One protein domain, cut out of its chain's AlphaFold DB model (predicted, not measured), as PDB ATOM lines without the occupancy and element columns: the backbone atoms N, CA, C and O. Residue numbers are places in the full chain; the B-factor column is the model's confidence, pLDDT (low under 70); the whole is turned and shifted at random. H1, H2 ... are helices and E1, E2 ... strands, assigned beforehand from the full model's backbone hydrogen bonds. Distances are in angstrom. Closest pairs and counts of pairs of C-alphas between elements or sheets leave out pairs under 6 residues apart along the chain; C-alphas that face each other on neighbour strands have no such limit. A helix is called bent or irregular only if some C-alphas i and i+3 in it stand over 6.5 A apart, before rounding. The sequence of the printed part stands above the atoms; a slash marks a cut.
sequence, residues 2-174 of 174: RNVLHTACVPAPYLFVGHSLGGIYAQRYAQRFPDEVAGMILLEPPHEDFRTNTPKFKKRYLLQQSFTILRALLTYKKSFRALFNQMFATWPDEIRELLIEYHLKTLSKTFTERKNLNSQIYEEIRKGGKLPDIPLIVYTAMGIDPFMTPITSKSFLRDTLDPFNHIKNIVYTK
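Overview. This is residues 2 to 174 of the 174 residues of a protein of Bacillus sp. VT-16-64 (UniProt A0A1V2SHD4). A small sheet of three strands, E1, E2 and E3, with H2 over one face makes a head at one end, with the short H1 at that same end, and H3, H4, H5 and H6 make a wide, open frame that reaches away from it. H3 bends round the far side, H4 and H5 lead back to H2 with few contacts, and H6 returns separately from near H3a to the sheet. The printed part has 173 residues, with six named helices and three named strands in the order H1 E1 H2 E2 H3 H4 H5 E3 H6; the class is mostly helix. The sheet runs E1 E2 E3, all parallel. The whole is loose, with a radius of gyration of the C-alphas of 19.4 A and spans of 51 by 45 by 27 A.

Arrangement. Start at E1, residues 14 to 19, and its parallel neighbour E2, residues 37 to 43, where N 18 and O 41 are within hydrogen-bond range at 2.9 A. E3, residues 136 to 139, is parallel to E2, with N 139 and O 42 at 2.8 A. H2, residues 21 to 32, is on the sheet at a height of 8.3 A, making two layers, a helix on one face of a sheet; the closest C-alphas of H2 and E2 are Gly 23 and Leu 42, 5.4 A apart. E1, H2, E2 form a strand-helix-strand unit, two parallel neighbour strands with a helix between, its crossover right-handed; E2, H3 H4 H5, E3 form another, with H3 at residues 59 to 87, H4 at 93 to 113 and H5 at 115 to 127. H5 only just touches H2, with 3 pairs of C-alphas within 8 A, the closest Arg 28 and Ile 125 at 6.4 A. H3 was assigned as one helix by its hydrogen bonds but is bent, C-alphas 74 and 77 being 8.1 A apart; its arms H3a, residues 59 to 74, and H3b, residues 77 to 87, are about perpendicular at 78 degrees. H3b touches H4 at a steep tilt of 56 degrees, opposite ways, closest at the C-alphas of Phe 84 and Ile 100, 6.0 A. H6, residues 154 to 172, only grazes the sheet with residues 168 to 172, and is close to H3a but not clearly touching, closest at the C-alphas of Tyr 61 and Phe 156, 7.3 A. H1, residues 2 to 7, is not on the sheet. Every O i to N i+4 pair is within hydrogen-bond range in H1, H2 and H3b, against 10 of 12 in H3a, 14 of 17 in H4, 6 of 9 in H5 and 13 of 15 in H6.

Along the chain. Find C-alpha 14 at (13.306, 44.945, 20.569), where E1 begins; E2 is 17.1 A long. H3a begins at C-alpha 59, (23.737, -1.261, 19.412), and runs 23.5 A. H4 runs 28.1 A with a kink of 56 degrees near residue 106, and H6 runs 25.8 A to C-alpha 172 at (24.599, 28.220, 27.843).

Size, cuts and confidence. The C-alphas of Cys 9 and Arg 60 are the two farthest apart, at 56.9 A. The printed part has no cut; the links E2 to H3 and E3 to H6 are long. Residues 51 to 57 and residue 174 are under 70 in pLDDT.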
ATOM      1  N   ARG A   2      13.271  42.948   9.870       94.50
ATOM      2  CA  ARG A   2      13.503  44.395  10.089       94.50
ATOM      3  C   ARG A   2      12.516  45.306   9.347       94.50
ATOM      4  O   ARG A   2      11.830  46.095   9.976       94.50
ATOM      5  N   ASN A   3      12.355  45.112   8.034       96.31
ATOM      6  CA  ASN A   3      11.400  45.900   7.240       96.31
ATOM      7  C   ASN A   3       9.962  45.803   7.765       96.31
ATOM      8  O   ASN A   3       9.273  46.805   7.799       96.31
ATOM      9  N   VAL A   4       9.520  44.622   8.210       95.62
ATOM     10  CA  VAL A   4       8.155  44.442   8.731       95.62
ATOM     11  C   VAL A   4       7.967  45.214  10.038       95.62
ATOM     12  O   VAL A   4       6.932  45.846  10.202       95.62
ATOM     13  N   LEU A   5       8.964  45.214  10.930       96.12
ATOM     14  CA  LEU A   5       8.918  45.970  12.188       96.12
ATOM     15  C   LEU A   5       8.861  47.483  11.935       96.12
ATOM     16  O   LEU A   5       8.015  48.163  12.508       96.12
ATOM     17  N   HIS A   6       9.684  47.989  11.011       95.50
ATOM     18  CA  HIS A   6       9.645  49.403  10.628       95.50
ATOM     19  C   HIS A   6       8.340  49.792   9.935       95.50
ATOM     20  O   HIS A   6       7.766  50.820  10.273       95.50
ATOM     21  N   THR A   7       7.847  48.981   8.993       97.88
ATOM     22  CA  THR A   7       6.569  49.240   8.315       97.88
ATOM     23  C   THR A   7       5.398  49.209   9.295       97.88
ATOM     24  O   THR A   7       4.460  49.984   9.150       97.88
ATOM     25  N   ALA A   8       5.456  48.343  10.306       97.19
ATOM     26  CA  ALA A   8       4.481  48.301  11.391       97.19
ATOM     27  C   ALA A   8       4.698  49.404  12.448       97.19
ATOM     28  O   ALA A   8       3.985  49.423  13.448       97.19
ATOM     29  N   CYS A   9       5.668  50.303  12.244       96.88
ATOM     30  CA  CYS A   9       6.031  51.382  13.161       96.88
ATOM     31  C   CYS A   9       6.315  50.904  14.596       96.88
ATOM     32  O   CYS A   9       6.032  51.618  15.556       96.88
ATOM     33  N   VAL A  10       6.876  49.701  14.756       97.12
ATOM     34  CA  VAL A  10       7.297  49.187  16.064       97.12
ATOM     35  C   VAL A  10       8.654  49.811  16.401       97.12
ATOM     36  O   VAL A  10       9.614  49.575  15.666       97.12
ATOM     37  N   PRO A  11       8.768  50.613  17.472       96.25
ATOM     38  CA  PRO A  11      10.031  51.248  17.820       96.25
ATOM     39  C   PRO A  11      11.022  50.229  18.402       96.25
ATOM     40  O   PRO A  11      10.651  49.351  19.179       96.25
ATOM     41  N   ALA A  12      12.292  50.377  18.032       96.12
ATOM     42  CA  ALA A  12      13.421  49.702  18.669       96.12
ATOM     43  C   ALA A  12      13.769  50.384  20.019       96.12
ATOM     44  O   ALA A  12      13.419  51.555  20.202       96.12
ATOM     45  N   PRO A  13      14.486  49.713  20.945       97.62
ATOM     46  CA  PRO A  13      15.050  48.365  20.828       97.62
ATOM     47  C   PRO A  13      14.041  47.242  21.131       97.62
ATOM     48  O   PRO A  13      13.124  47.397  21.933       97.62
ATOM     49  N   TYR A  14      14.221  46.085  20.491       97.81
ATOM     50  CA  TYR A  14      13.306  44.945  20.569       97.81
ATOM     51  C   TYR A  14      13.730  43.921  21.624       97.81
ATOM     52  O   TYR A  14      14.911  43.607  21.769       97.81
ATOM     53  N   LEU A  15      12.744  43.322  22.293       97.69
ATOM     54  CA  LEU A  15      12.915  42.095  23.069       97.69
ATOM     55  C   LEU A  15      12.416  40.910  22.237       97.69
ATOM     56  O   LEU A  15      11.220  40.804  21.963       97.69
ATOM     57  N   PHE A  16      13.311  40.002  21.844       97.75
ATOM     58  CA  PHE A  16      12.910  38.808  21.097       97.75
ATOM     59  C   PHE A  16      12.608  37.637  22.025       97.75
ATOM     60  O   PHE A  16      13.447  37.247  22.829       97.75
ATOM     61  N   VAL A  17      11.444  37.014  21.841       97.69
ATOM     62  CA  VAL A  17      11.105  35.729  22.465       97.69
ATOM     63  C   VAL A  17      11.048  34.666  21.373       97.69
ATOM     64  O   VAL A  17      10.102  34.608  20.588       97.69
ATOM     65  N   GLY A  18      12.104  33.863  21.268       95.75
ATOM     66  CA  GLY A  18      12.304  32.924  20.168       95.75
ATOM     67  C   GLY A  18      12.199  31.474  20.620       95.75
ATOM     68  O   GLY A  18      13.114  30.969  21.264       95.75
ATOM     69  N   HIS A  19      11.127  30.778  20.234       94.94
ATOM     70  CA  HIS A  19      11.025  29.328  20.419       94.94
ATOM     71  C   HIS A  19      11.581  28.566  19.215       94.94
ATOM     72  O   HIS A  19      11.260  28.901  18.070       94.94
ATOM     73  N   SER A  20      12.354  27.504  19.458       91.38
ATOM     74  CA  SER A  20      12.880  26.629  18.406       91.38
ATOM     75  C   SER A  20      13.571  27.445  17.296       91.38
ATOM     76  O   SER A  20      14.463  28.244  17.574       91.38
ATOM     77  N   LEU A  21      13.150  27.308  16.037       89.81
ATOM     78  CA  LEU A  21      13.686  28.067  14.902       89.81
ATOM     79  C   LEU A  21      13.589  29.595  15.079       89.81
ATOM     80  O   LEU A  21      14.456  30.323  14.601       89.81
ATOM     81  N   GLY A  22      12.596  30.087  15.825       92.81
ATOM     82  CA  GLY A  22      12.499  31.502  16.182       92.81
ATOM     83  C   GLY A  22      13.709  31.995  16.979       92.81
ATOM     84  O   GLY A  22      14.107  33.147  16.827       92.81
ATOM     85  N   GLY A  23      14.349  31.121  17.762       94.25
ATOM     86  CA  GLY A  23      15.573  31.451  18.487       94.25
ATOM     87  C   GLY A  23      16.787  31.642  17.577       94.25
ATOM     88  O   GLY A  23      17.612  32.514  17.833       94.25
ATOM     89  N   ILE A  24      16.877  30.904  16.466       92.81
ATOM     90  CA  ILE A  24      17.889  31.157  15.424       92.81
ATOM     91  C   ILE A  24      17.649  32.527  14.791       92.81
ATOM     92  O   ILE A  24      18.585  33.302  14.610       92.81
ATOM     93  N   TYR A  25      16.399  32.845  14.449       94.38
ATOM     94  CA  TYR A  25      16.078  34.121  13.811       94.38
ATOM     95  C   TYR A  25      16.338  35.320  14.724       94.38
ATOM     96  O   TYR A  25      16.847  36.330  14.243       94.38
ATOM     97  N   ALA A  26      16.047  35.196  16.021       96.25
ATOM     98  CA  ALA A  26      16.375  36.206  17.022       96.25
ATOM     99  C   ALA A  26      17.891  36.449  17.091       96.25
ATOM    100  O   ALA A  26      18.341  37.582  16.923       96.25
ATOM    101  N   GLN A  27      18.679  35.376  17.218       95.00
ATOM    102  CA  GLN A  27      20.143  35.452  17.225       95.00
ATOM    103  C   GLN A  27      20.684  36.092  15.944       95.00
ATOM    104  O   GLN A  27      21.504  37.007  15.997       95.00
ATOM    105  N   ARG A  28      20.174  35.674  14.780       95.38
ATOM    106  CA  ARG A  28      20.591  36.229  13.490       95.38
ATOM    107  C   ARG A  28      20.239  37.707  13.345       95.38
ATOM    108  O   ARG A  28      20.994  38.454  12.727       95.38
ATOM    109  N   TYR A  29      19.099  38.132  13.884       96.56
ATOM    110  CA  TYR A  29      18.723  39.541  13.904       96.56
ATOM    111  C   TYR A  29      19.683  40.346  14.779       96.56
ATOM    112  O   TYR A  29      20.216  41.346  14.308       96.56
ATOM    113  N   ALA A  30      19.956  39.874  15.998       96.56
ATOM    114  CA  ALA A  30      20.867  40.525  16.937       96.56
ATOM    115  C   ALA A  30      22.300  40.638  16.387       96.56
ATOM    116  O   ALA A  30      22.923  41.682  16.531       96.56
ATOM    117  N   GLN A  31      22.799  39.617  15.676       95.75
ATOM    118  CA  GLN A  31      24.091  39.687  14.974       95.75
ATOM    119  C   GLN A  31      24.139  40.801  13.918       95.75
ATOM    120  O   GLN A  31      25.185  41.404  13.696       95.75
ATOM    121  N   ARG A  32      23.029  41.044  13.210       95.50
ATOM    122  CA  ARG A  32      22.983  42.001  12.091       95.50
ATOM    123  C   ARG A  32      22.638  43.423  12.514       95.50
ATOM    124  O   ARG A  32      23.054  44.353  11.830       95.50
ATOM    125  N   PHE A  33      21.850  43.577  13.573       96.12
ATOM    126  CA  PHE A  33      21.309  44.854  14.037       96.12
ATOM    127  C   PHE A  33      21.432  44.952  15.567       96.12
ATOM    128  O   PHE A  33      20.412  45.003  16.254       96.12
ATOM    129  N   PRO A  34      22.659  44.920  16.118       95.56
ATOM    130  CA  PRO A  34      22.878  44.811  17.562       95.56
ATOM    131  C   PRO A  34      22.261  45.974  18.348       95.56
ATOM    132  O   PRO A  34      21.647  45.744  19.385       95.56
ATOM    133  N   ASP A  35      22.312  47.191  17.800       96.62
ATOM    134  CA  ASP A  35      21.771  48.402  18.438       96.62
ATOM    135  C   ASP A  35      20.231  48.441  18.474       96.62
ATOM    136  O   ASP A  35      19.631  49.280  19.143       96.62
ATOM    137  N   GLU A  36      19.566  47.535  17.752       97.69
ATOM    138  CA  GLU A  36      18.107  47.436  17.720       97.69
ATOM    139  C   GLU A  36      17.562  46.384  18.693       97.69
ATOM    140  O   GLU A  36      16.354  46.149  18.703       97.69
ATOM    141  N   VAL A  37      18.400  45.722  19.496       98.06
ATOM    142  CA  VAL A  37      17.975  44.611  20.361       98.06
ATOM    143  C   VAL A  37      18.271  44.916  21.825       98.06
ATOM    144  O   VAL A  37      19.417  45.075  22.221       98.06
ATOM    145  N   ALA A  38      17.221  44.945  22.643       97.94
ATOM    146  CA  ALA A  38      17.316  45.155  24.087       97.94
ATOM    147  C   ALA A  38      17.653  43.864  24.846       97.94
ATOM    148  O   ALA A  38      18.156  43.917  25.963       97.94
ATOM    149  N   GLY A  39      17.324  42.704  24.271       97.88
ATOM    150  CA  GLY A  39      17.575  41.399  24.873       97.88
ATOM    151  C   GLY A  39      16.872  40.258  24.140       97.88
ATOM    152  O   GLY A  39      16.103  40.472  23.193       97.88
ATOM    153  N   MET A  40      17.124  39.029  24.591       97.75
ATOM    154  CA  MET A  40      16.520  37.816  24.034       97.75
ATOM    155  C   MET A  40      16.114  36.811  25.119       97.75
ATOM    156  O   MET A  40      16.859  36.551  26.061       97.75
ATOM    157  N   ILE A  41      14.954  36.182  24.930       97.69
ATOM    158  CA  ILE A  41      14.504  34.999  25.668       97.69
ATOM    159  C   ILE A  41      14.360  33.859  24.662       97.69
ATOM    160  O   ILE A  41      13.505  33.898  23.775       97.69
ATOM    161  N   LEU A  42      15.194  32.833  24.779       96.38
ATOM    162  CA  LEU A  42      15.187  31.692  23.871       96.38
ATOM    163  C   LEU A  42      14.522  30.494  24.546       96.38
ATOM    164  O   LEU A  42      14.937  30.078  25.624       96.38
ATOM    165  N   LEU A  43      13.496  29.934  23.910       95.44
ATOM    166  CA  LEU A  43      12.726  28.800  24.424       95.44
ATOM    167  C   LEU A  43      13.090  27.549  23.617       95.44
ATOM    168  O   LEU A  43      12.735  27.452  22.442       95.44
ATOM    169  N   GLU A  44      13.810  26.604  24.220       90.88
ATOM    170  CA  GLU A  44      14.320  25.405  23.534       90.88
ATOM    171  C   GLU A  44      14.933  25.717  22.145       90.88
ATOM    172  O   GLU A  44      14.522  25.134  21.130       90.88
ATOM    173  N   PRO A  45      15.878  26.675  22.039       90.88
ATOM    174  CA  PRO A  45      16.496  26.972  20.757       90.88
ATOM    175  C   PRO A  45      17.338  25.773  20.285       90.88
ATOM    176  O   PRO A  45      18.005  25.113  21.087       90.88
ATOM    177  N   PRO A  46      17.363  25.476  18.978       86.62
ATOM    178  CA  PRO A  46      18.409  24.640  18.417       86.62
ATOM    179  C   PRO A  46      19.758  25.373  18.506       86.62
ATOM    180  O   PRO A  46      19.810  26.602  18.476       86.62
ATOM    181  N   HIS A  47      20.844  24.606  18.553       85.00
ATOM    182  CA  HIS A  47      22.205  25.133  18.566       85.00
ATOM    183  C   HIS A  47      23.079  24.355  17.585       85.00
ATOM    184  O   HIS A  47      22.989  23.124  17.485       85.00
ATOM    185  N   GLU A  48      23.953  25.060  16.879       81.12
ATOM    186  CA  GLU A  48      24.837  24.508  15.856       81.12
ATOM    187  C   GLU A  48      25.792  23.423  16.391       81.12
ATOM    188  O   GLU A  48      26.196  22.534  15.637       81.12
ATOM    189  N   ASP A  49      26.124  23.454  17.687       79.38
ATOM    190  CA  ASP A  49      26.995  22.469  18.357       79.38
ATOM    191  C   ASP A  49      26.262  21.214  18.862       79.38
ATOM    192  O   ASP A  49      26.897  20.247  19.286       79.38
ATOM    193  N   PHE A  50      24.928  21.161  18.800       72.44
ATOM    194  CA  PHE A  50      24.194  19.980  19.278       72.44
ATOM    195  C   PHE A  50      24.422  18.736  18.405       72.44
ATOM    196  O   PHE A  50      24.260  17.615  18.883       72.44
ATOM    197  N   ARG A  51      24.828  18.898  17.136       62.12
ATOM    198  CA  ARG A  51      25.093  17.770  16.220       62.12
ATOM    199  C   ARG A  51      26.531  17.265  16.233       62.12
ATOM    200  O   ARG A  51      26.753  16.083  15.973       62.12
ATOM    201  N   THR A  52      27.512  18.112  16.514       62.62
ATOM    202  CA  THR A  52      28.914  17.667  16.587       62.62
ATOM    203  C   THR A  52      29.129  16.706  17.758       62.62
ATOM    204  O   THR A  52      29.956  15.807  17.666       62.62
ATOM    205  N   ASN A  53      28.288  16.811  18.790       59.16
ATOM    206  CA  ASN A  53      28.355  16.006  20.005       59.16
ATOM    207  C   ASN A  53      27.200  14.988  20.143       59.16
ATOM    208  O   ASN A  53      26.891  14.548  21.250       59.16
ATOM    209  N   THR A  54      26.545  14.593  19.038       59.56
ATOM    210  CA  THR A  54      25.434  13.622  19.113       59.56
ATOM    211  C   THR A  54      25.919  12.258  19.636       59.56
ATOM    212  O   THR A  54      26.836  11.676  19.045       59.56
ATOM    213  N   PRO A  55      25.296  11.680  20.679       62.44
ATOM    214  CA  PRO A  55      25.664  10.358  21.180       62.44
ATOM    215  C   PRO A  55      25.459   9.287  20.116       62.44
ATOM    216  O   PRO A  55      24.404   9.215  19.483       62.44
ATOM    217  N   LYS A  56      26.443   8.399  19.937       68.81
ATOM    218  CA  LYS A  56      26.250   7.214  19.095       68.81
ATOM    219  C   LYS A  56      25.240   6.289  19.770       68.81
ATOM    220  O   LYS A  56      25.434   5.886  20.917       68.81
ATOM    221  N   PHE A  57      24.187   5.912  19.047       67.31
ATOM    222  CA  PHE A  57      23.203   4.961  19.556       67.31
ATOM    223  C   PHE A  57      23.876   3.640  19.942       67.31
ATOM    224  O   PHE A  57      24.571   3.012  19.137       67.31
ATOM    225  N   LYS A  58      23.652   3.190  21.183       77.00
ATOM    226  CA  LYS A  58      24.120   1.876  21.638       77.00
ATOM    227  C   LYS A  58      23.447   0.795  20.788       77.00
ATOM    228  O   LYS A  58      22.225   0.802  20.639       77.00
ATOM    229  N   LYS A  59      24.226  -0.179  20.294       77.69
ATOM    230  CA  LYS A  59      23.737  -1.261  19.412       77.69
ATOM    231  C   LYS A  59      22.500  -1.986  19.963       77.69
ATOM    232  O   LYS A  59      21.618  -2.347  19.192       77.69
ATOM    233  N   ARG A  60      22.401  -2.124  21.294       79.38
ATOM    234  CA  ARG A  60      21.264  -2.751  21.996       79.38
ATOM    235  C   ARG A  60      19.896  -2.133  21.676       79.38
ATOM    236  O   ARG A  60      18.891  -2.817  21.794       79.38
ATOM    237  N   TYR A  61      19.853  -0.867  21.263       79.31
ATOM    238  CA  TYR A  61      18.604  -0.170  20.954       79.31
ATOM    239  C   TYR A  61      18.218  -0.227  19.476       79.31
ATOM    240  O   TYR A  61      17.114   0.178  19.137       79.31
ATOM    241  N   LEU A  62      19.076  -0.739  18.586       80.44
ATOM    242  CA  LEU A  62      18.820  -0.710  17.141       80.44
ATOM    243  C   LEU A  62      17.568  -1.506  16.752       80.44
ATOM    244  O   LEU A  62      16.748  -1.002  15.993       80.44
ATOM    245  N   LEU A  63      17.394  -2.708  17.313       78.88
ATOM    246  CA  LEU A  63      16.220  -3.559  17.071       78.88
ATOM    247  C   LEU A  63      14.931  -2.972  17.668       78.88
ATOM    248  O   LEU A  63      13.872  -3.031  17.052       78.88
ATOM    249  N   GLN A  64      15.008  -2.382  18.863       78.25
ATOM    250  CA  GLN A  64      13.854  -1.717  19.469       78.25
ATOM    251  C   GLN A  64      13.435  -0.500  18.636       78.25
ATOM    252  O   GLN A  64      12.263  -0.330  18.308       78.25
ATOM    253  N   GLN A  65      14.405   0.335  18.260       79.81
ATOM    254  CA  GLN A  65      14.147   1.550  17.503       79.81
ATOM    255  C   GLN A  65      13.692   1.252  16.075       79.81
ATOM    256  O   GLN A  65      12.881   2.013  15.561       79.81
ATOM    257  N   SER A  66      14.130   0.162  15.438       80.69
ATOM    258  CA  SER A  66      13.626  -0.214  14.112       80.69
ATOM    259  C   SER A  66      12.135  -0.559  14.147       80.69
ATOM    260  O   SER A  66      11.389  -0.086  13.290       80.69
ATOM    261  N   PHE A  67      11.671  -1.278  15.174       79.06
ATOM    262  CA  PHE A  67      10.242  -1.530  15.373       79.06
ATOM    263  C   PHE A  67       9.465  -0.233  15.646       79.06
ATOM    264  O   PHE A  67       8.414   0.002  15.046       79.06
ATOM    265  N   THR A  68      10.004   0.650  16.491       77.56
ATOM    266  CA  THR A  68       9.408   1.965  16.770       77.56
ATOM    267  C   THR A  68       9.322   2.836  15.516       77.56
ATOM    268  O   THR A  68       8.276   3.428  15.259       77.56
ATOM    269  N   ILE A  69      10.383   2.890  14.707       79.88
ATOM    270  CA  ILE A  69      10.431   3.644  13.446       79.88
ATOM    271  C   ILE A  69       9.427   3.069  12.449       79.88
ATOM    272  O   ILE A  69       8.669   3.830  11.856       79.88
ATOM    273  N   LEU A  70       9.370   1.743  12.291       82.44
ATOM    274  CA  LEU A  70       8.418   1.098  11.389       82.44
ATOM    275  C   LEU A  70       6.973   1.385  11.812       82.44
ATOM    276  O   LEU A  70       6.159   1.806  10.993       82.44
ATOM    277  N   ARG A  71       6.659   1.240  13.104       79.38
ATOM    278  CA  ARG A  71       5.344   1.590  13.652       79.38
ATOM    279  C   ARG A  71       5.024   3.067  13.431       79.38
ATOM    280  O   ARG A  71       3.903   3.385  13.031       79.38
ATOM    281  N   ALA A  72       5.981   3.963  13.667       75.88
ATOM    282  CA  ALA A  72       5.810   5.390  13.425       75.88
ATOM    283  C   ALA A  72       5.520   5.663  11.943       75.88
ATOM    284  O   ALA A  72       4.559   6.359  11.648       75.88
ATOM    285  N   LEU A  73       6.255   5.049  11.012       78.94
ATOM    286  CA  LEU A  73       6.029   5.171   9.566       78.94
ATOM    287  C   LEU A  73       4.685   4.593   9.106       78.94
ATOM    288  O   LEU A  73       4.100   5.108   8.161       78.94
ATOM    289  N   LEU A  74       4.170   3.553   9.762       81.06
ATOM    290  CA  LEU A  74       2.855   2.989   9.440       81.06
ATOM    291  C   LEU A  74       1.705   3.829  10.006       81.06
ATOM    292  O   LEU A  74       0.630   3.900   9.416       81.06
ATOM    293  N   THR A  75       1.922   4.480  11.149       81.56
ATOM    294  CA  THR A  75       0.869   5.199  11.885       81.56
ATOM    295  C   THR A  75       0.984   6.721  11.814       81.56
ATOM    296  O   THR A  75       0.124   7.406  12.366       81.56
ATOM    297  N   TYR A  76       1.978   7.270  11.103       79.44
ATOM    298  CA  TYR A  76       2.319   8.695  11.184       79.44
ATOM    299  C   TYR A  76       1.126   9.604  10.891       79.44
ATOM    300  O   TYR A  76       0.847  10.490  11.690       79.44
ATOM    301  N   LYS A  77       0.359   9.368   9.815       83.38
ATOM    302  CA  LYS A  77      -0.804  10.215   9.491       83.38
ATOM    303  C   LYS A  77      -1.843  10.210  10.608       83.38
ATOM    304  O   LYS A  77      -2.397  11.256  10.921       83.38
ATOM    305  N   LYS A  78      -2.085   9.054  11.231       86.50
ATOM    306  CA  LYS A  78      -3.034   8.923  12.342       86.50
ATOM    307  C   LYS A  78      -2.531   9.663  13.582       86.50
ATOM    308  O   LYS A  78      -3.291  10.416  14.183       86.50
ATOM    309  N   SER A  79      -1.255   9.497  13.923       83.25
ATOM    310  CA  SER A  79      -0.625  10.176  15.061       83.25
ATOM    311  C   SER A  79      -0.600  11.696  14.877       83.25
ATOM    312  O   SER A  79      -1.001  12.427  15.777       83.25
ATOM    313  N   PHE A  80      -0.211  12.181  13.694       85.62
ATOM    314  CA  PHE A  80      -0.228  13.609  13.374       85.62
ATOM    315  C   PHE A  80      -1.650  14.171  13.302       85.62
ATOM    316  O   PHE A  80      -1.868  15.288  13.750       85.62
ATOM    317  N   ARG A  81      -2.641  13.405  12.824       91.00
ATOM    318  CA  ARG A  81      -4.048  13.833  12.864       91.00
ATOM    319  C   ARG A  81      -4.526  14.025  14.303       91.00
ATOM    320  O   ARG A  81      -5.144  15.038  14.592       91.00
ATOM    321  N   ALA A  82      -4.215  13.089  15.201       88.94
ATOM    322  CA  ALA A  82      -4.545  13.226  16.620       88.94
ATOM    323  C   ALA A  82      -3.868  14.458  17.248       88.94
ATOM    324  O   ALA A  82      -4.525  15.225  17.946       88.94
ATOM    325  N   LEU A  83      -2.587  14.684  16.934       87.06
ATOM    326  CA  LEU A  83      -1.855  15.871  17.374       87.06
ATOM    327  C   LEU A  83      -2.510  17.162  16.868       87.06
ATOM    328  O   LEU A  83      -2.761  18.067  17.655       87.06
ATOM    329  N   PHE A  84      -2.817  17.253  15.574       92.19
ATOM    330  CA  PHE A  84      -3.423  18.456  15.009       92.19
ATOM    331  C   PHE A  84      -4.850  18.686  15.515       92.19
ATOM    332  O   PHE A  84      -5.212  19.828  15.770       92.19
ATOM    333  N   ASN A  85      -5.627  17.626  15.753       92.12
ATOM    334  CA  ASN A  85      -6.921  17.732  16.434       92.12
ATOM    335  C   ASN A  85      -6.781  18.385  17.813       92.12
ATOM    336  O   ASN A  85      -7.584  19.242  18.164       92.12
ATOM    337  N   GLN A  86      -5.752  18.015  18.580       90.69
ATOM    338  CA  GLN A  86      -5.482  18.638  19.873       90.69
ATOM    339  C   GLN A  86      -4.994  20.088  19.717       90.69
ATOM    340  O   GLN A  86      -5.467  20.967  20.430       90.69
ATOM    341  N   MET A  87      -4.075  20.353  18.782       89.25
ATOM    342  CA  MET A  87      -3.524  21.697  18.546       89.25
ATOM    343  C   MET A  87      -4.586  22.703  18.097       89.25
ATOM    344  O   MET A  87      -4.542  23.865  18.489       89.25
ATOM    345  N   PHE A  88      -5.534  22.257  17.278       94.19
ATOM    346  CA  PHE A  88      -6.591  23.089  16.714       94.19
ATOM    347  C   PHE A  88      -7.938  22.874  17.415       94.19
ATOM    348  O   PHE A  88      -8.971  23.232  16.862       94.19
ATOM    349  N   ALA A  89      -7.958  22.301  18.623       93.94
ATOM    350  CA  ALA A  89      -9.195  21.923  19.315       93.94
ATOM    351  C   ALA A  89     -10.181  23.091  19.499       93.94
ATOM    352  O   ALA A  89     -11.388  22.882  19.476       93.94
ATOM    353  N   THR A  90      -9.671  24.318  19.645       96.06
ATOM    354  CA  THR A  90     -10.468  25.542  19.826       96.06
ATOM    355  C   THR A  90     -10.905  26.210  18.520       96.06
ATOM    356  O   THR A  90     -11.640  27.194  18.558       96.06
ATOM    357  N   TRP A  91     -10.442  25.722  17.368       96.12
ATOM    358  CA  TRP A  91     -10.771  26.295  16.065       96.12
ATOM    359  C   TRP A  91     -12.131  25.777  15.572       96.12
ATOM    360  O   TRP A  91     -12.462  24.623  15.854       96.12
ATOM    361  N   PRO A  92     -12.893  26.575  14.795       97.12
ATOM    362  CA  PRO A  92     -14.125  26.113  14.158       97.12
ATOM    363  C   PRO A  92     -13.881  24.893  13.266       97.12
ATOM    364  O   PRO A  92     -12.890  24.855  12.532       97.12
ATOM    365  N   ASP A  93     -14.801  23.928  13.290       93.62
ATOM    366  CA  ASP A  93     -14.655  22.634  12.607       93.62
ATOM    367  C   ASP A  93     -14.369  22.778  11.103       93.62
ATOM    368  O   ASP A  93     -13.496  22.090  10.569       93.62
ATOM    369  N   GLU A  94     -15.033  23.735  10.447       93.88
ATOM    370  CA  GLU A  94     -14.875  24.034   9.016       93.88
ATOM    371  C   GLU A  94     -13.435  24.417   8.645       93.88
ATOM    372  O   GLU A  94     -12.934  24.034   7.591       93.88
ATOM    373  N   ILE A  95     -12.737  25.141   9.525       95.31
ATOM    374  CA  ILE A  95     -11.343  25.552   9.312       95.31
ATOM    375  C   ILE A  95     -10.392  24.462   9.809       95.31
ATOM    376  O   ILE A  95      -9.379  24.169   9.169       95.31
ATOM    377  N   ARG A  96     -10.719  23.845  10.951       95.50
ATOM    378  CA  ARG A  96      -9.895  22.821  11.597       95.50
ATOM    379  C   ARG A  96      -9.638  21.646  10.666       95.50
ATOM    380  O   ARG A  96      -8.480  21.275  10.485       95.50
ATOM    381  N   GLU A  97     -10.676  21.080  10.054       94.94
ATOM    382  CA  GLU A  97     -10.503  19.918   9.173       94.94
ATOM    383  C   GLU A  97      -9.669  20.259   7.935       94.94
ATOM    384  O   GLU A  97      -8.725  19.532   7.620       94.94
ATOM    385  N   LEU A  98      -9.919  21.409   7.300       95.00
ATOM    386  CA  LEU A  98      -9.128  21.873   6.155       95.00
ATOM    387  C   LEU A  98      -7.642  22.033   6.508       95.00
ATOM    388  O   LEU A  98      -6.768  21.595   5.753       95.00
ATOM    389  N   LEU A  99      -7.336  22.619   7.669       93.81
ATOM    390  CA  LEU A  99      -5.959  22.764   8.142       93.81
ATOM    391  C   LEU A  99      -5.308  21.410   8.415       93.81
ATOM    392  O   LEU A  99      -4.160  21.196   8.015       93.81
ATOM    393  N   ILE A 100      -6.013  20.494   9.077       94.06
ATOM    394  CA  ILE A 100      -5.502  19.154   9.376       94.06
ATOM    395  C   ILE A 100      -5.182  18.412   8.080       94.06
ATOM    396  O   ILE A 100      -4.081  17.877   7.932       94.06
ATOM    397  N   GLU A 101      -6.108  18.393   7.123       93.44
ATOM    398  CA  GLU A 101      -5.905  17.723   5.841       93.44
ATOM    399  C   GLU A 101      -4.737  18.316   5.059       93.44
ATOM    400  O   GLU A 101      -3.895  17.568   4.546       93.44
ATOM    401  N   TYR A 102      -4.634  19.646   5.024       92.38
ATOM    402  CA  TYR A 102      -3.516  20.331   4.390       92.38
ATOM    403  C   TYR A 102      -2.177  19.899   5.000       92.38
ATOM    404  O   TYR A 102      -1.289  19.459   4.266       92.38
ATOM    405  N   HIS A 103      -2.036  19.954   6.328       90.06
ATOM    406  CA  HIS A 103      -0.793  19.586   7.012       90.06
ATOM    407  C   HIS A 103      -0.460  18.096   6.860       90.06
ATOM    408  O   HIS A 103       0.701  17.737   6.679       90.06
ATOM    409  N   LEU A 104      -1.461  17.209   6.869       90.31
ATOM    410  CA  LEU A 104      -1.250  15.778   6.624       90.31
ATOM    411  C   LEU A 104      -0.795  15.497   5.186       90.31
ATOM    412  O   LEU A 104       0.005  14.582   4.967       90.31
ATOM    413  N   LYS A 105      -1.288  16.268   4.209       90.12
ATOM    414  CA  LYS A 105      -0.901  16.157   2.795       90.12
ATOM    415  C   LYS A 105       0.500  16.712   2.539       90.12
ATOM    416  O   LYS A 105       1.230  16.157   1.718       90.12
ATOM    417  N   THR A 106       0.881  17.788   3.221       87.44
ATOM    418  CA  THR A 106       2.173  18.467   3.028       87.44
ATOM    419  C   THR A 106       3.263  18.008   3.991       87.44
ATOM    420  O   THR A 106       4.405  18.432   3.841       87.44
ATOM    421  N   LEU A 107       2.971  17.084   4.906       81.94
ATOM    422  CA  LEU A 107       3.905  16.646   5.943       81.94
ATOM    423  C   LEU A 107       5.288  16.234   5.403       81.94
ATOM    424  O   LEU A 107       6.317  16.583   5.975       81.94
ATOM    425  N   SER A 108       5.339  15.531   4.264       76.88
ATOM    426  CA  SER A 108       6.602  15.144   3.611       76.88
ATOM    427  C   SER A 108       7.416  16.346   3.113       76.88
ATOM    428  O   SER A 108       8.652  16.326   3.168       76.88
ATOM    429  N   LYS A 109       6.741  17.414   2.671       80.38
ATOM    430  CA  LYS A 109       7.380  18.683   2.309       80.38
ATOM    431  C   LYS A 109       7.967  19.351   3.542       80.38
ATOM    432  O   LYS A 109       9.135  19.713   3.494       80.38
ATOM    433  N   THR A 110       7.254  19.370   4.668       74.12
ATOM    434  CA  THR A 110       7.776  19.896   5.943       74.12
ATOM    435  C   THR A 110       9.077  19.202   6.366       74.12
ATOM    436  O   THR A 110      10.026  19.856   6.805       74.12
ATOM    437  N   PHE A 111       9.176  17.879   6.191       73.94
ATOM    438  CA  PHE A 111      10.426  17.149   6.450       73.94
ATOM    439  C   PHE A 111      11.554  17.528   5.485       73.94
ATOM    440  O   PHE A 111      12.718  17.564   5.881       73.94
ATOM    441  N   THR A 112      11.221  17.797   4.224       75.38
ATOM    442  CA  THR A 112      12.193  18.208   3.204       75.38
ATOM    443  C   THR A 112      12.689  19.627   3.459       75.38
ATOM    444  O   THR A 112      13.895  19.860   3.429       75.38
ATOM    445  N   GLU A 113      11.786  20.545   3.787       71.75
ATOM    446  CA  GLU A 113      12.091  21.938   4.116       71.75
ATOM    447  C   GLU A 113      13.000  22.030   5.340       71.75
ATOM    448  O   GLU A 113      13.989  22.751   5.300       71.75
ATOM    449  N   ARG A 114      12.781  21.199   6.369       72.94
ATOM    450  CA  ARG A 114      13.659  21.114   7.551       72.94
ATOM    451  C   ARG A 114      15.110  20.720   7.255       72.94
ATOM    452  O   ARG A 114      15.960  20.880   8.132       72.94
ATOM    453  N   LYS A 115      15.432  20.197   6.066       72.56
ATOM    454  CA  LYS A 115      16.816  19.815   5.732       72.56
ATOM    455  C   LYS A 115      17.755  21.025   5.693       72.56
ATOM    456  O   LYS A 115      18.931  20.856   6.010       72.56
ATOM    457  N   ASN A 116      17.247  22.221   5.372       76.38
ATOM    458  CA  ASN A 116      18.045  23.453   5.311       76.38
ATOM    459  C   ASN A 116      18.625  23.872   6.673       76.38
ATOM    460  O   ASN A 116      19.712  24.448   6.724       76.38
ATOM    461  N   LEU A 117      17.944  23.525   7.770       73.50
ATOM    462  CA  LEU A 117      18.354  23.840   9.136       73.50
ATOM    463  C   LEU A 117      19.786  23.364   9.391       73.50
ATOM    464  O   LEU A 117      20.641  24.091   9.883       73.50
ATOM    465  N   ASN A 118      20.035  22.125   8.984       70.56
ATOM    466  CA  ASN A 118      21.266  21.406   9.245       70.56
ATOM    467  C   ASN A 118      22.352  21.644   8.196       70.56
ATOM    468  O   ASN A 118      23.514  21.364   8.484       70.56
ATOM    469  N   SER A 119      21.984  22.054   6.981       72.44
ATOM    470  CA  SER A 119      22.924  22.209   5.867       72.44
ATOM    471  C   SER A 119      23.351  23.653   5.620       72.44
ATOM    472  O   SER A 119      24.426  23.862   5.071       72.44
ATOM    473  N   GLN A 120      22.526  24.635   5.989       82.12
ATOM    474  CA  GLN A 120      22.752  26.043   5.648       82.12
ATOM    475  C   GLN A 120      22.633  26.956   6.870       82.12
ATOM    476  O   GLN A 120      23.521  27.767   7.112       82.12
ATOM    477  N   ILE A 121      21.571  26.803   7.665       85.94
ATOM    478  CA  ILE A 121      21.233  27.772   8.718       85.94
ATOM    479  C   ILE A 121      22.280  27.794   9.841       85.94
ATOM    480  O   ILE A 121      22.708  28.867  10.255       85.94
ATOM    481  N   TYR A 122      22.739  26.632  10.316       87.44
ATOM    482  CA  TYR A 122      23.785  26.587  11.348       87.44
ATOM    483  C   TYR A 122      25.108  27.211  10.891       87.44
ATOM    484  O   TYR A 122      25.750  27.916  11.663       87.44
ATOM    485  N   GLU A 123      25.493  27.005   9.632       87.50
ATOM    486  CA  GLU A 123      26.687  27.646   9.073       87.50
ATOM    487  C   GLU A 123      26.522  29.163   8.967       87.50
ATOM    488  O   GLU A 123      27.471  29.908   9.208       87.50
ATOM    489  N   GLU A 124      25.319  29.639   8.645       89.31
ATOM    490  CA  GLU A 124      25.027  31.070   8.616       89.31
ATOM    491  C   GLU A 124      25.164  31.711  10.004       89.31
ATOM    492  O   GLU A 124      25.767  32.779  10.113       89.31
ATOM    493  N   ILE A 125      24.661  31.057  11.058       91.19
ATOM    494  CA  ILE A 125      24.803  31.542  12.439       91.19
ATOM    495  C   ILE A 125      26.274  31.587  12.853       91.19
ATOM    496  O   ILE A 125      26.730  32.637  13.309       91.19
ATOM    497  N   ARG A 126      27.040  30.513  12.606       88.25
ATOM    498  CA  ARG A 126      28.479  30.463  12.926       88.25
ATOM    499  C   ARG A 126      29.270  31.570  12.233       88.25
ATOM    500  O   ARG A 126      30.121  32.208  12.847       88.25
ATOM    501  N   LYS A 127      28.993  31.812  10.948       90.44
ATOM    502  CA  LYS A 127      29.653  32.863  10.151       90.44
ATOM    503  C   LYS A 127      29.129  34.263  10.462       90.44
ATOM    504  O   LYS A 127      29.743  35.243  10.052       90.44
ATOM    505  N   GLY A 128      28.003  34.364  11.163       88.00
ATOM    506  CA  GLY A 128      27.344  35.617  11.501       88.00
ATOM    507  C   GLY A 128      28.053  36.461  12.556       88.00
ATOM    508  O   GLY A 128      27.624  37.587  12.787       88.00
ATOM    509  N   GLY A 129      29.135  35.955  13.151       87.25
ATOM    510  CA  GLY A 129      29.890  36.645  14.190       87.25
ATOM    511  C   GLY A 129      29.333  36.398  15.591       87.25
ATOM    512  O   GLY A 129      28.418  35.599  15.795       87.25
ATOM    513  N   LYS A 130      29.924  37.066  16.584       89.44
ATOM    514  CA  LYS A 130      29.496  36.946  17.983       89.44
ATOM    515  C   LYS A 130      28.147  37.634  18.192       89.44
ATOM    516  O   LYS A 130      27.837  38.616  17.521       89.44
ATOM    517  N   LEU A 131      27.366  37.119  19.139       91.38
ATOM    518  CA  LEU A 131      26.192  37.833  19.631       91.38
ATOM    519  C   LEU A 131      26.627  39.131  20.330       91.38
ATOM    520  O   LEU A 131      27.716  39.159  20.913       91.38
ATOM    521  N   PRO A 132      25.810  40.197  20.256       93.38
ATOM    522  CA  PRO A 132      26.078  41.419  21.002       93.38
ATOM    523  C   PRO A 132      25.987  41.178  22.513       93.38
ATOM    524  O   PRO A 132      25.353  40.222  22.960       93.38
ATOM    525  N   ASP A 133      26.611  42.066  23.285       95.00
ATOM    526  CA  ASP A 133      26.564  42.051  24.750       95.00
ATOM    527  C   ASP A 133      25.217  42.604  25.239       95.00
ATOM    528  O   ASP A 133      25.069  43.784  25.557       95.00
ATOM    529  N   ILE A 134      24.195  41.749  25.185       95.31
ATOM    530  CA  ILE A 134      22.813  42.051  25.571       95.31
ATOM    531  C   ILE A 134      22.288  40.983  26.537       95.31
ATOM    532  O   ILE A 134      22.717  39.828  26.468       95.31
ATOM    533  N   PRO A 135      21.304  41.313  27.394       97.19
ATOM    534  CA  PRO A 135      20.637  40.326  28.234       97.19
ATOM    535  C   PRO A 135      20.100  39.133  27.424       97.19
ATOM    536  O   PRO A 135      19.290  39.296  26.506       97.19
ATOM    537  N   LEU A 136      20.523  37.924  27.799       95.12
ATOM    538  CA  LEU A 136      20.106  36.665  27.185       95.12
ATOM    539  C   LEU A 136      19.643  35.684  28.265       95.12
ATOM    540  O   LEU A 136      20.398  35.335  29.168       95.12
ATOM    541  N   ILE A 137      18.408  35.199  28.136       95.56
ATOM    542  CA  ILE A 137      17.863  34.114  28.957       95.56
ATOM    543  C   ILE A 137      17.555  32.930  28.046       95.56
ATOM    544  O   ILE A 137      16.872  33.080  27.034       95.56
ATOM    545  N   VAL A 138      18.019  31.738  28.420       93.81
ATOM    546  CA  VAL A 138      17.733  30.500  27.689       93.81
ATOM    547  C   VAL A 138      16.947  29.552  28.585       93.81
ATOM    548  O   VAL A 138      17.447  29.069  29.598       93.81
ATOM    549  N   TYR A 139      15.710  29.262  28.193       93.50
ATOM    550  CA  TYR A 139      14.891  28.230  28.813       93.50
ATOM    551  C   TYR A 139      15.083  26.926  28.071       93.50
ATOM    552  O   TYR A 139      14.781  26.838  26.877       93.50
ATOM    553  N   THR A 140      15.543  25.907  28.798       89.50
ATOM    554  CA  THR A 140      15.721  24.581  28.229       89.50
ATOM    555  C   THR A 140      15.068  23.467  29.044       89.50
ATOM    556  O   THR A 140      15.159  23.419  30.269       89.50
ATOM    557  N   ALA A 141      14.380  22.561  28.354       87.88
ATOM    558  CA  ALA A 141      13.819  21.352  28.919       87.88
ATOM    559  C   ALA A 141      14.933  20.322  29.143       87.88
ATOM    560  O   ALA A 141      15.615  19.898  28.206       87.88
ATOM    561  N   MET A 142      15.078  19.913  30.403       87.25
ATOM    562  CA  MET A 142      16.062  18.920  30.855       87.25
ATOM    563  C   MET A 142      15.418  17.571  31.208       87.25
ATOM    564  O   MET A 142      16.118  16.602  31.494       87.25
ATOM    565  N   GLY A 143      14.083  17.507  31.226       88.00
ATOM    566  CA  GLY A 143      13.309  16.326  31.601       88.00
ATOM    567  C   GLY A 143      12.981  15.408  30.423       88.00
ATOM    568  O   GLY A 143      13.051  15.797  29.260       88.00
ATOM    569  N   ILE A 144      12.580  14.176  30.740       85.62
ATOM    570  CA  ILE A 144      12.067  13.234  29.742       85.62
ATOM    571  C   ILE A 144      10.692  13.704  29.278       85.62
ATOM    572  O   ILE A 144       9.804  13.903  30.105       85.62
ATOM    573  N   ASP A 145      10.510  13.797  27.962       81.06
ATOM    574  CA  ASP A 145       9.217  14.092  27.354       81.06
ATOM    575  C   ASP A 145       8.182  12.993  27.702       81.06
ATOM    576  O   ASP A 145       8.353  11.823  27.313       81.06
ATOM    577  N   PRO A 146       7.089  13.334  28.418       78.56
ATOM    578  CA  PRO A 146       6.014  12.397  28.719       78.56
ATOM    579  C   PRO A 146       5.394  11.775  27.463       78.56
ATOM    580  O   PRO A 146       5.010  10.607  27.507       78.56
ATOM    581  N   PHE A 147       5.366  12.488  26.331       72.94
ATOM    582  CA  PHE A 147       4.836  11.975  25.064       72.94
ATOM    583  C   PHE A 147       5.714  10.886  24.445       72.94
ATOM    584  O   PHE A 147       5.216  10.036  23.706       72.94
ATOM    585  N   MET A 148       7.005  10.855  24.775       74.38
ATOM    586  CA  MET A 148       7.936   9.848  24.259       74.38
ATOM    587  C   MET A 148       7.954   8.570  25.103       74.38
ATOM    588  O   MET A 148       8.352   7.510  24.616       74.38
ATOM    589  N   THR A 149       7.486   8.636  26.351       80.06
ATOM    590  CA  THR A 149       7.506   7.502  27.291       80.06
ATOM    591  C   THR A 149       6.637   6.308  26.845       80.06
ATOM    592  O   THR A 149       7.057   5.173  27.061       80.06
ATOM    593  N   PRO A 150       5.470   6.493  26.190       76.69
ATOM    594  CA  PRO A 150       4.711   5.391  25.587       76.69
ATOM    595  C   PRO A 150       5.327   4.827  24.297       76.69
ATOM    596  O   PRO A 150       4.933   3.752  23.847       76.69
ATOM    597  N   ILE A 151       6.249   5.564  23.667       73.31
ATOM    598  CA  ILE A 151       6.801   5.253  22.339       73.31
ATOM    599  C   ILE A 151       8.098   4.443  22.454       73.31
ATOM    600  O   ILE A 151       8.381   3.587  21.615       73.31
ATOM    601  N   THR A 152       8.906   4.707  23.479       78.31
ATOM    602  CA  THR A 152      10.196   4.043  23.692       78.31
ATOM    603  C   THR A 152      10.526   3.933  25.184       78.31
ATOM    604  O   THR A 152       9.831   4.472  26.040       78.31
ATOM    605  N   SER A 153      11.578   3.191  25.526       83.38
ATOM    606  CA  SER A 153      11.928   2.935  26.924       83.38
ATOM    607  C   SER A 153      12.500   4.174  27.627       83.38
ATOM    608  O   SER A 153      13.273   4.939  27.050       83.38
ATOM    609  N   LYS A 154      12.207   4.332  28.927       84.62
ATOM    610  CA  LYS A 154      12.816   5.389  29.759       84.62
ATOM    611  C   LYS A 154      14.347   5.319  29.776       84.62
ATOM    612  O   LYS A 154      14.993   6.357  29.849       84.62
ATOM    613  N   SER A 155      14.931   4.118  29.704       84.44
ATOM    614  CA  SER A 155      16.390   3.951  29.663       84.44
ATOM    615  C   SER A 155      16.985   4.478  28.358       84.44
ATOM    616  O   SER A 155      17.987   5.182  28.403       84.44
ATOM    617  N   PHE A 156      16.337   4.215  27.219       83.44
ATOM    618  CA  PHE A 156      16.712   4.802  25.933       83.44
ATOM    619  C   PHE A 156      16.598   6.332  25.946       83.44
ATOM    620  O   PHE A 156      17.498   7.019  25.463       83.44
ATOM    621  N   LEU A 157      15.516   6.867  26.527       85.25
ATOM    622  CA  LEU A 157      15.303   8.314  26.623       85.25
ATOM    623  C   LEU A 157      16.386   8.989  27.465       85.25
ATOM    624  O   LEU A 157      16.935   9.981  27.009       85.25
ATOM    625  N   ARG A 158      16.755   8.428  28.624       85.56
ATOM    626  CA  ARG A 158      17.871   8.937  29.450       85.56
ATOM    627  C   ARG A 158      19.212   8.862  28.728       85.56
ATOM    628  O   ARG A 158      19.878   9.877  28.589       85.56
ATOM    629  N   ASP A 159      19.546   7.693  28.173       82.88
ATOM    630  CA  ASP A 159      20.798   7.479  27.430       82.88
ATOM    631  C   ASP A 159      20.949   8.447  26.240       82.88
ATOM    632  O   ASP A 159      22.068   8.749  25.826       82.88
ATOM    633  N   THR A 160      19.830   8.912  25.677       79.50
ATOM    634  CA  THR A 160      19.822   9.915  24.608       79.50
ATOM    635  C   THR A 160      19.857  11.334  25.169       79.50
ATOM    636  O   THR A 160      20.604  12.153  24.654       79.50
ATOM    637  N   LEU A 161      19.071  11.634  26.204       84.31
ATOM    638  CA  LEU A 161      18.870  12.976  26.752       84.31
ATOM    639  C   LEU A 161      20.074  13.490  27.551       84.31
ATOM    640  O   LEU A 161      20.447  14.648  27.388       84.31
ATOM    641  N   ASP A 162      20.696  12.650  28.383       84.81
ATOM    642  CA  ASP A 162      21.742  13.079  29.323       84.81
ATOM    643  C   ASP A 162      22.936  13.747  28.616       84.81
ATOM    644  O   ASP A 162      23.370  14.818  29.053       84.81
ATOM    645  N   PRO A 163      23.443  13.223  27.482       82.44
ATOM    646  CA  PRO A 163      24.501  13.912  26.752       82.44
ATOM    647  C   PRO A 163      24.054  15.241  26.125       82.44
ATOM    648  O   PRO A 163      24.828  16.196  26.130       82.44
ATOM    649  N   PHE A 164      22.819  15.339  25.612       79.81
ATOM    650  CA  PHE A 164      22.285  16.612  25.103       79.81
ATOM    651  C   PHE A 164      22.174  17.648  26.220       79.81
ATOM    652  O   PHE A 164      22.579  18.793  26.031       79.81
ATOM    653  N   ASN A 165      21.691  17.243  27.393       86.00
ATOM    654  CA  ASN A 165      21.625  18.080  28.588       86.00
ATOM    655  C   ASN A 165      23.016  18.562  29.026       86.00
ATOM    656  O   ASN A 165      23.188  19.730  29.370       86.00
ATOM    657  N   HIS A 166      24.024  17.689  28.967       83.88
ATOM    658  CA  HIS A 166      25.404  18.065  29.263       83.88
ATOM    659  C   HIS A 166      25.930  19.137  28.295       83.88
ATOM    660  O   HIS A 166      26.511  20.127  28.734       83.88
ATOM    661  N   ILE A 167      25.670  18.990  26.990       82.38
ATOM    662  CA  ILE A 167      26.063  19.986  25.982       82.38
ATOM    663  C   ILE A 167      25.320  21.306  26.196       82.38
ATOM    664  O   ILE A 167      25.950  22.357  26.156       82.38
ATOM    665  N   LYS A 168      24.004  21.265  26.446       85.12
ATOM    666  CA  LYS A 168      23.188  22.455  26.737       85.12
ATOM    667  C   LYS A 168      23.779  23.260  27.896       85.12
ATOM    668  O   LYS A 168      23.939  24.468  27.760       85.12
ATOM    669  N   ASN A 169      24.175  22.590  28.981       83.62
ATOM    670  CA  ASN A 169      24.865  23.244  30.091       83.62
ATOM    671  C   ASN A 169      26.164  23.910  29.615       83.62
ATOM    672  O   ASN A 169      26.313  25.110  29.783       83.62
ATOM    673  N   ILE A 170      27.061  23.184  28.938       83.94
ATOM    674  CA  ILE A 170      28.337  23.749  28.451       83.94
ATOM    675  C   ILE A 170      28.138  24.957  27.524       83.94
ATOM    676  O   ILE A 170      28.951  25.880  27.537       83.94
ATOM    677  N   VAL A 171      27.113  24.921  26.674       82.06
ATOM    678  CA  VAL A 171      26.840  25.966  25.684       82.06
ATOM    679  C   VAL A 171      26.278  27.223  26.345       82.06
ATOM    680  O   VAL A 171      26.715  28.315  26.000       82.06
ATOM    681  N   TYR A 172      25.342  27.083  27.287       79.94
ATOM    682  CA  TYR A 172      24.599  28.220  27.843       79.94
ATOM    683  C   TYR A 172      25.108  28.732  29.197       79.94
ATOM    684  O   TYR A 172      24.574  29.719  29.690       79.94
ATOM    685  N   THR A 173      26.116  28.099  29.810       75.38
ATOM    686  CA  THR A 173      26.735  28.579  31.065       75.38
ATOM    687  C   THR A 173      28.115  29.218  30.873       75.38
ATOM    688  O   THR A 173      28.861  29.332  31.845       75.38
ATOM    689  N   LYS A 174      28.493  29.565  29.640       59.62
ATOM    690  CA  LYS A 174      29.697  30.356  29.339       59.62
ATOM    691  C   LYS A 174      29.357  31.834  29.273       59.62
ATOM    692  O   LYS A 174      30.232  32.619  29.686       59.62
TER     693      LYS A 174